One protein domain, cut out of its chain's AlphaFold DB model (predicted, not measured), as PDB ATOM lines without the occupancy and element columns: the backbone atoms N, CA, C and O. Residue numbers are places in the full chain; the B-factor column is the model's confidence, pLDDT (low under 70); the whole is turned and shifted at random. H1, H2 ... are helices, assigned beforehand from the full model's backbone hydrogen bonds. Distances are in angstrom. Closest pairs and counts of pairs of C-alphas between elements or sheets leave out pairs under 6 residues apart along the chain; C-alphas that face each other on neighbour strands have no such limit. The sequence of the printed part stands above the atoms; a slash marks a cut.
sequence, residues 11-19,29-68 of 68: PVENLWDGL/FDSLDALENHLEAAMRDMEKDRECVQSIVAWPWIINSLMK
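This is residues 11 to 19 and 29 to 68 of the 68 residues of the protein "DDE superfamily endonuclease" of Nitrosomonas communis (UniProt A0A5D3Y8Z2). Picture an open V of helices: the long helix H2 makes one arm, the short helix H3 begins the other arm just after a tight turn at residue 49, and H1 sits in the mouth of the V, packed on H3 and with its last residue near H2. H4 follows at the far end of H3, and two stretches stick out free: residues 30 to 37, of which 32 to 37 belong to H2, and residues 63 to 68, of which 63 to 66 belong to H4. The printed part has 49 residues, with four named helices in the order H1, H2, H3, H4 and no named strand, and the class is all helix. The whole is loose, with a radius of gyration of the C-alphas of 13.6 A, and the C-alphas span 44 by 19 by 14 A.

Start with H1, residues 11 to 19, and look from it to H3, residues 50 to 57: the two touch, with 8 pairs of C-alphas within 8 A. Their closest C-alphas, those of Pro 11 and Val 57, are 5.2 A apart. Their lines stand at a steep tilt of 63 degrees, and they run opposite ways. Now look from the other end of H1 to H2, residues 32 to 48: these two are close but not clearly touching, and their closest C-alphas, those of Leu 19 and Ala 42, are 7.3 A apart. The lines of H1 and H2 are only just about perpendicular, at 71 degrees. Where H2 ends, you will find that H2 and H3 only just touch, with 3 pairs of C-alphas within 8 A, and they touch only at the corner by their link. H2 touches H3 with residues 46 to 47 alone; the closest C-alphas are those of Met 46 and Val 53, 6.5 A apart. Their lines are only just about perpendicular, at 70.5 degrees. Go on to H4, residues 60 to 66: it meets H3 only through their link. H1 and H4 are close but not clearly touching, with the C-alphas of Pro 11 and Ile 62, their closest, 7.5 A apart. H2 and H4 are apart. Check the backbone O and N atoms within H1, H2, H3 and H4: every O i to N i+4 pair is within hydrogen-bond range.

Find C-alpha 11 at (36.421, -1.873, -3.937); from there H1 runs through residues 11 to 19, 12.4 A from first to last C-alpha. After the cut, find C-alpha 32 at (26.125, -17.508, -21.047), where H2 begins; it runs to residue 48 and is the longest helix, with 17 residues and 24.5 A. H3, residues 50 to 57, measures 10.3 A, and H4, residues 60 to 66, measures 10.1 A. H4 ends at C-alpha 66, at (33.966, 7.060, 2.826).

Look for the two C-alphas farthest apart, those of Asp 30 and Lys 68, at 45.7 A. Residues 20 to 28 are cut out and not printed, and C-alphas 19 and 29 are 15.7 A apart across that cut. The link from H1 to H2 crosses it, while the links from H2 to H3 and from H3 to H4 are tight. Without the stretches that stand free, the body has 35 residues and spans 35 by 19 by 9 A. The mean pLDDT of the printed part is 77.7; it is under 70 at residue 58 and at residues 65 to 68, where Lys 68 is the chain's last residue.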
ATOM      1  N   PRO A  11      36.878  -0.737  -4.753       70.81
ATOM      2  CA  PRO A  11      36.421  -1.873  -3.937       70.81
ATOM      3  C   PRO A  11      35.643  -2.924  -4.732       70.81
ATOM      4  O   PRO A  11      35.639  -4.093  -4.358       70.81
ATOM      5  N   VAL A  12      34.980  -2.511  -5.815       75.25
ATOM      6  CA  VAL A  12      34.236  -3.421  -6.689       75.25
ATOM      7  C   VAL A  12      35.184  -4.355  -7.445       75.25
ATOM      8  O   VAL A  12      34.871  -5.532  -7.564       75.25
ATOM      9  N   GLU A  13      36.349  -3.882  -7.897       77.75
ATOM     10  CA  GLU A  13      37.349  -4.734  -8.564       77.75
ATOM     11  C   GLU A  13      37.922  -5.766  -7.587       77.75
ATOM     12  O   GLU A  13      37.984  -6.944  -7.916       77.75
ATOM     13  N   ASN A  14      38.210  -5.365  -6.342       77.12
ATOM     14  CA  ASN A  14      38.658  -6.300  -5.301       77.12
ATOM     15  C   ASN A  14      37.613  -7.393  -5.015       77.12
ATOM     16  O   ASN A  14      37.962  -8.553  -4.800       77.12
ATOM     17  N   LEU A  15      36.322  -7.038  -5.029       78.12
ATOM     18  CA  LEU A  15      35.235  -8.008  -4.893       78.12
ATOM     19  C   LEU A  15      35.199  -8.982  -6.080       78.12
ATOM     20  O   LEU A  15      35.024 -10.182  -5.878       78.12
ATOM     21  N   TRP A  16      35.374  -8.474  -7.303       76.69
ATOM     22  CA  TRP A  16      35.411  -9.292  -8.516       76.69
ATOM     23  C   TRP A  16      36.610 -10.232  -8.561       76.69
ATOM     24  O   TRP A  16      36.449 -11.374  -8.992       76.69
ATOM     25  N   ASP A  17      37.778  -9.792  -8.101       78.69
ATOM     26  CA  ASP A  17      38.961 -10.644  -7.995       78.69
ATOM     27  C   ASP A  17      38.737 -11.773  -6.985       78.69
ATOM     28  O   ASP A  17      38.926 -12.938  -7.332       78.69
ATOM     29  N   GLY A  18      38.204 -11.467  -5.796       77.81
ATOM     30  CA  GLY A  18      37.852 -12.494  -4.808       77.81
ATOM     31  C   GLY A  18      36.789 -13.475  -5.318       77.81
ATOM     32  O   GLY A  18      36.907 -14.685  -5.136       77.81
ATOM     33  N   LEU A  19      35.772 -12.983  -6.031       79.75
ATOM     34  CA  LEU A  19      34.758 -13.832  -6.660       79.75
ATOM     35  C   LEU A  19      35.378 -14.733  -7.741       79.75
ATOM     36  O   LEU A  19      35.016 -15.908  -7.852       79.75
ATOM     37  N   PHE A  29      32.049 -22.790 -18.776       81.62
ATOM     38  CA  PHE A  29      30.592 -22.750 -18.859       81.62
ATOM     39  C   PHE A  29      30.174 -23.034 -20.298       81.62
ATOM     40  O   PHE A  29      30.724 -22.446 -21.228       81.62
ATOM     41  N   ASP A  30      29.191 -23.914 -20.468       83.50
ATOM     42  CA  ASP A  30      28.696 -24.318 -21.789       83.50
ATOM     43  C   ASP A  30      27.805 -23.246 -22.448       83.50
ATOM     44  O   ASP A  30      27.569 -23.284 -23.656       83.50
ATOM     45  N   SER A  31      27.310 -22.272 -21.673       89.19
ATOM     46  CA  SER A  31      26.500 -21.152 -22.159       89.19
ATOM     47  C   SER A  31      26.632 -19.908 -21.275       89.19
ATOM     48  O   SER A  31      27.053 -19.986 -20.118       89.19
ATOM     49  N   LEU A  32      26.232 -18.751 -21.818       87.88
ATOM     50  CA  LEU A  32      26.125 -17.508 -21.047       87.88
ATOM     51  C   LEU A  32      25.108 -17.633 -19.904       87.88
ATOM     52  O   LEU A  32      25.395 -17.173 -18.806       87.88
ATOM     53  N   ASP A  33      23.987 -18.327 -20.114       88.50
ATOM     54  CA  ASP A  33      23.011 -18.576 -19.045       88.50
ATOM     55  C   ASP A  33      23.622 -19.384 -17.890       88.50
ATOM     56  O   ASP A  33      23.350 -19.116 -16.722       88.50
ATOM     57  N   ALA A  34      24.463 -20.382 -18.181       85.44
ATOM     58  CA  ALA A  34      25.128 -21.172 -17.143       85.44
ATOM     59  C   ALA A  34      26.134 -20.328 -16.342       85.44
ATOM     60  O   ALA A  34      26.239 -20.482 -15.124       85.44
ATOM     61  N   LEU A  35      26.835 -19.417 -17.023       87.00
ATOM     62  CA  LEU A  35      27.707 -18.425 -16.400       87.00
ATOM     63  C   LEU A  35      26.915 -17.482 -15.484       87.00
ATOM     64  O   LEU A  35      27.308 -17.271 -14.339       87.00
ATOM     65  N   GLU A  36      25.804 -16.935 -15.969       88.31
ATOM     66  CA  GLU A  36      24.994 -15.956 -15.240       88.31
ATOM     67  C   GLU A  36      24.318 -16.576 -14.009       88.31
ATOM     68  O   GLU A  36      24.388 -16.015 -12.918       88.31
ATOM     69  N   ASN A  37      23.778 -17.792 -14.133       88.12
ATOM     70  CA  ASN A  37      23.223 -18.533 -12.996       88.12
ATOM     71  C   ASN A  37      24.284 -18.844 -11.927       88.12
ATOM     72  O   ASN A  37      24.014 -18.755 -10.728       88.12
ATOM     73  N   HIS A  38      25.500 -19.212 -12.346       85.81
ATOM     74  CA  HIS A  38      26.605 -19.465 -11.419       85.81
ATOM     75  C   HIS A  38      27.071 -18.179 -10.734       85.81
ATOM     76  O   HIS A  38      27.332 -18.183  -9.533       85.81
ATOM     77  N   LEU A  39      27.122 -17.071 -11.478       85.81
ATOM     78  CA  LEU A  39      27.423 -15.752 -10.938       85.81
ATOM     79  C   LEU A  39      26.390 -15.333  -9.886       85.81
ATOM     80  O   LEU A  39      26.775 -14.948  -8.785       85.81
ATOM     81  N   GLU A  40      25.093 -15.453 -10.182       87.44
ATOM     82  CA  GLU A  40      24.035 -15.155  -9.213       87.44
ATOM     83  C   GLU A  40      24.167 -16.002  -7.944       87.44
ATOM     84  O   GLU A  40      24.028 -15.480  -6.837       87.44
ATOM     85  N   ALA A  41      24.442 -17.301  -8.083       85.75
ATOM     86  CA  ALA A  41      24.629 -18.185  -6.938       85.75
ATOM     87  C   ALA A  41      25.831 -17.753  -6.081       85.75
ATOM     88  O   ALA A  41      25.687 -17.588  -4.870       85.75
ATOM     89  N   ALA A  42      26.979 -17.485  -6.711       83.94
ATOM     90  CA  ALA A  42      28.186 -17.024  -6.029       83.94
ATOM     91  C   ALA A  42      27.969 -15.679  -5.313       83.94
ATOM     92  O   ALA A  42      28.369 -15.514  -4.161       83.94
ATOM     93  N   MET A  43      27.271 -14.736  -5.953       82.19
ATOM     94  CA  MET A  43      26.930 -13.448  -5.341       82.19
ATOM     95  C   MET A  43      25.976 -13.609  -4.151       82.19
ATOM     96  O   MET A  43      26.162 -12.948  -3.132       82.19
ATOM     97  N   ARG A  44      24.983 -14.505  -4.239       84.31
ATOM     98  CA  ARG A  44      24.070 -14.813  -3.122       84.31
ATOM     99  C   ARG A  44      24.785 -15.476  -1.948       84.31
ATOM    100  O   ARG A  44      24.387 -15.266  -0.805       84.31
ATOM    101  N   ASP A  45      25.802 -16.288  -2.206       82.06
ATOM    102  CA  ASP A  45      26.596 -16.905  -1.143       82.06
ATOM    103  C   ASP A  45      27.550 -15.890  -0.497       82.06
ATOM    104  O   ASP A  45      27.625 -15.837   0.731       82.06
ATOM    105  N   MET A  46      28.151 -14.989  -1.281       78.00
ATOM    106  CA  MET A  46      28.868 -13.821  -0.751       78.00
ATOM    107  C   MET A  46      27.965 -12.904   0.085       78.00
ATOM    108  O   MET A  46      28.383 -12.411   1.127       78.00
ATOM    109  N   GLU A  47      26.713 -12.681  -0.324       80.06
ATOM    110  CA  GLU A  47      25.764 -11.861   0.442       80.06
ATOM    111  C   GLU A  47      25.474 -12.455   1.832       80.06
ATOM    112  O   GLU A  47      25.307 -11.714   2.808       80.06
ATOM    113  N   LYS A  48      25.451 -13.788   1.946       80.19
ATOM    114  CA  LYS A  48      25.294 -14.483   3.233       80.19
ATOM    115  C   LYS A  48      26.549 -14.384   4.102       80.19
ATOM    116  O   LYS A  48      26.418 -14.386   5.325       80.19
ATOM    117  N   ASP A  49      27.732 -14.261   3.500       77.94
ATOM    118  CA  ASP A  49      29.017 -14.149   4.193       77.94
ATOM    119  C   ASP A  49      29.548 -12.705   4.210       77.94
ATOM    120  O   ASP A  49      30.521 -12.317   3.555       77.94
ATOM    121  N   ARG A  50      28.877 -11.874   5.014       73.44
ATOM    122  CA  ARG A  50      29.245 -10.463   5.195       73.44
ATOM    123  C   ARG A  50      30.642 -10.262   5.786       73.44
ATOM    124  O   ARG A  50      31.228  -9.211   5.530       73.44
ATOM    125  N   GLU A  51      31.155 -11.203   6.580       74.88
ATOM    126  CA  GLU A  51      32.496 -11.101   7.170       74.88
ATOM    127  C   GLU A  51      33.576 -11.302   6.104       74.88
ATOM    128  O   GLU A  51      34.501 -10.489   6.013       74.88
ATOM    129  N   CYS A  52      33.415 -12.305   5.237       73.31
ATOM    130  CA  CYS A  52      34.310 -12.525   4.106       73.31
ATOM    131  C   CYS A  52      34.302 -11.323   3.152       73.31
ATOM    132  O   CYS A  52      35.355 -10.757   2.853       73.31
ATOM    133  N   VAL A  53      33.117 -10.828   2.774       75.19
ATOM    134  CA  VAL A  53      33.002  -9.643   1.910       75.19
ATOM    135  C   VAL A  53      33.653  -8.414   2.548       75.19
ATOM    136  O   VAL A  53      34.386  -7.695   1.869       75.19
ATOM    137  N   GLN A  54      33.457  -8.178   3.853       74.12
ATOM    138  CA  GLN A  54      34.141  -7.089   4.558       74.12
ATOM    139  C   GLN A  54      35.662  -7.248   4.530       74.12
ATOM    140  O   GLN A  54      36.355  -6.261   4.308       74.12
ATOM    141  N   SER A  55      36.195  -8.457   4.698       75.31
ATOM    142  CA  SER A  55      37.645  -8.679   4.623       75.31
ATOM    143  C   SER A  55      38.239  -8.322   3.251       75.31
ATOM    144  O   SER A  55      39.366  -7.834   3.177       75.31
ATOM    145  N   ILE A  56      37.455  -8.478   2.177       72.44
ATOM    146  CA  ILE A  56      37.872  -8.213   0.795       72.44
ATOM    147  C   ILE A  56      37.765  -6.718   0.459       72.44
ATOM    148  O   ILE A  56      38.681  -6.145  -0.130       72.44
ATOM    149  N   VAL A  57      36.662  -6.063   0.841       70.25
ATOM    150  CA  VAL A  57      36.337  -4.696   0.382       70.25
ATOM    151  C   VAL A  57      36.543  -3.601   1.432       70.25
ATOM    152  O   VAL A  57      36.618  -2.423   1.081       70.25
ATOM    153  N   ALA A  58      36.651  -3.938   2.720       69.12
ATOM    154  CA  ALA A  58      36.686  -2.972   3.821       69.12
ATOM    155  C   ALA A  58      38.124  -2.622   4.245       69.12
ATOM    156  O   ALA A  58      38.483  -2.649   5.424       69.12
ATOM    157  N   TRP A  59      38.968  -2.270   3.275       72.06
ATOM    158  CA  TRP A  59      40.341  -1.867   3.572       72.06
ATOM    159  C   TRP A  59      40.335  -0.535   4.340       72.06
ATOM    160  O   TRP A  59      39.522   0.344   4.030       72.06
ATOM    161  N   PRO A  60      41.257  -0.321   5.300       72.00
ATOM    162  CA  PRO A  60      41.239   0.865   6.159       72.00
ATOM    163  C   PRO A  60      41.201   2.192   5.391       72.00
ATOM    164  O   PRO A  60      40.559   3.145   5.827       72.00
ATOM    165  N   TRP A  61      41.849   2.260   4.225       70.94
ATOM    166  CA  TRP A  61      41.868   3.454   3.378       70.94
ATOM    167  C   TRP A  61      40.541   3.695   2.629       70.94
ATOM    168  O   TRP A  61      40.180   4.854   2.422       70.94
ATOM    169  N   ILE A  62      39.784   2.646   2.280       71.19
ATOM    170  CA  ILE A  62      38.448   2.742   1.657       71.19
ATOM    171  C   ILE A  62      37.447   3.266   2.682       71.19
ATOM    172  O   ILE A  62      36.739   4.236   2.417       71.19
ATOM    173  N   ILE A  63      37.445   2.679   3.884       72.25
ATOM    174  CA  ILE A  63      36.581   3.112   4.992       72.25
ATOM    175  C   ILE A  63      36.867   4.578   5.340       72.25
ATOM    176  O   ILE A  63      35.947   5.387   5.426       72.25
ATOM    177  N   ASN A  64      38.143   4.945   5.470       72.38
ATOM    178  CA  ASN A  64      38.551   6.316   5.775       72.38
ATOM    179  C   ASN A  64      38.175   7.304   4.648       72.38
ATOM    180  O   ASN A  64      37.812   8.446   4.913       72.38
ATOM    181  N   SER A  65      38.181   6.859   3.387       68.69
ATOM    182  CA  SER A  65      37.742   7.682   2.249       68.69
ATOM    183  C   SER A  65      36.225   7.900   2.200       68.69
ATOM    184  O   SER A  65      35.788   8.910   1.652       68.69
ATOM    185  N   LEU A  66      35.432   6.977   2.755       66.19
ATOM    186  CA  LEU A  66      33.966   7.060   2.826       66.19
ATOM    187  C   LEU A  66      33.458   7.778   4.087       66.19
ATOM    188  O   LEU A  66      32.336   8.270   4.085       66.19
ATOM    189  N   MET A  67      34.262   7.846   5.155       65.69
ATOM    190  CA  MET A  67      33.920   8.512   6.423       65.69
ATOM    191  C   MET A  67      34.252  10.021   6.459       65.69
ATOM    192  O   MET A  67      34.341  10.599   7.543       65.69
ATOM    193  N   LYS A  68      34.443  10.663   5.300       50.62
ATOM    194  CA  LYS A  68      34.643  12.116   5.175       50.62
ATOM    195  C   LYS A  68      33.352  12.867   4.886       50.62
ATOM    196  O   LYS A  68      32.576  12.385   4.035       50.62
TER     197      LYS A  68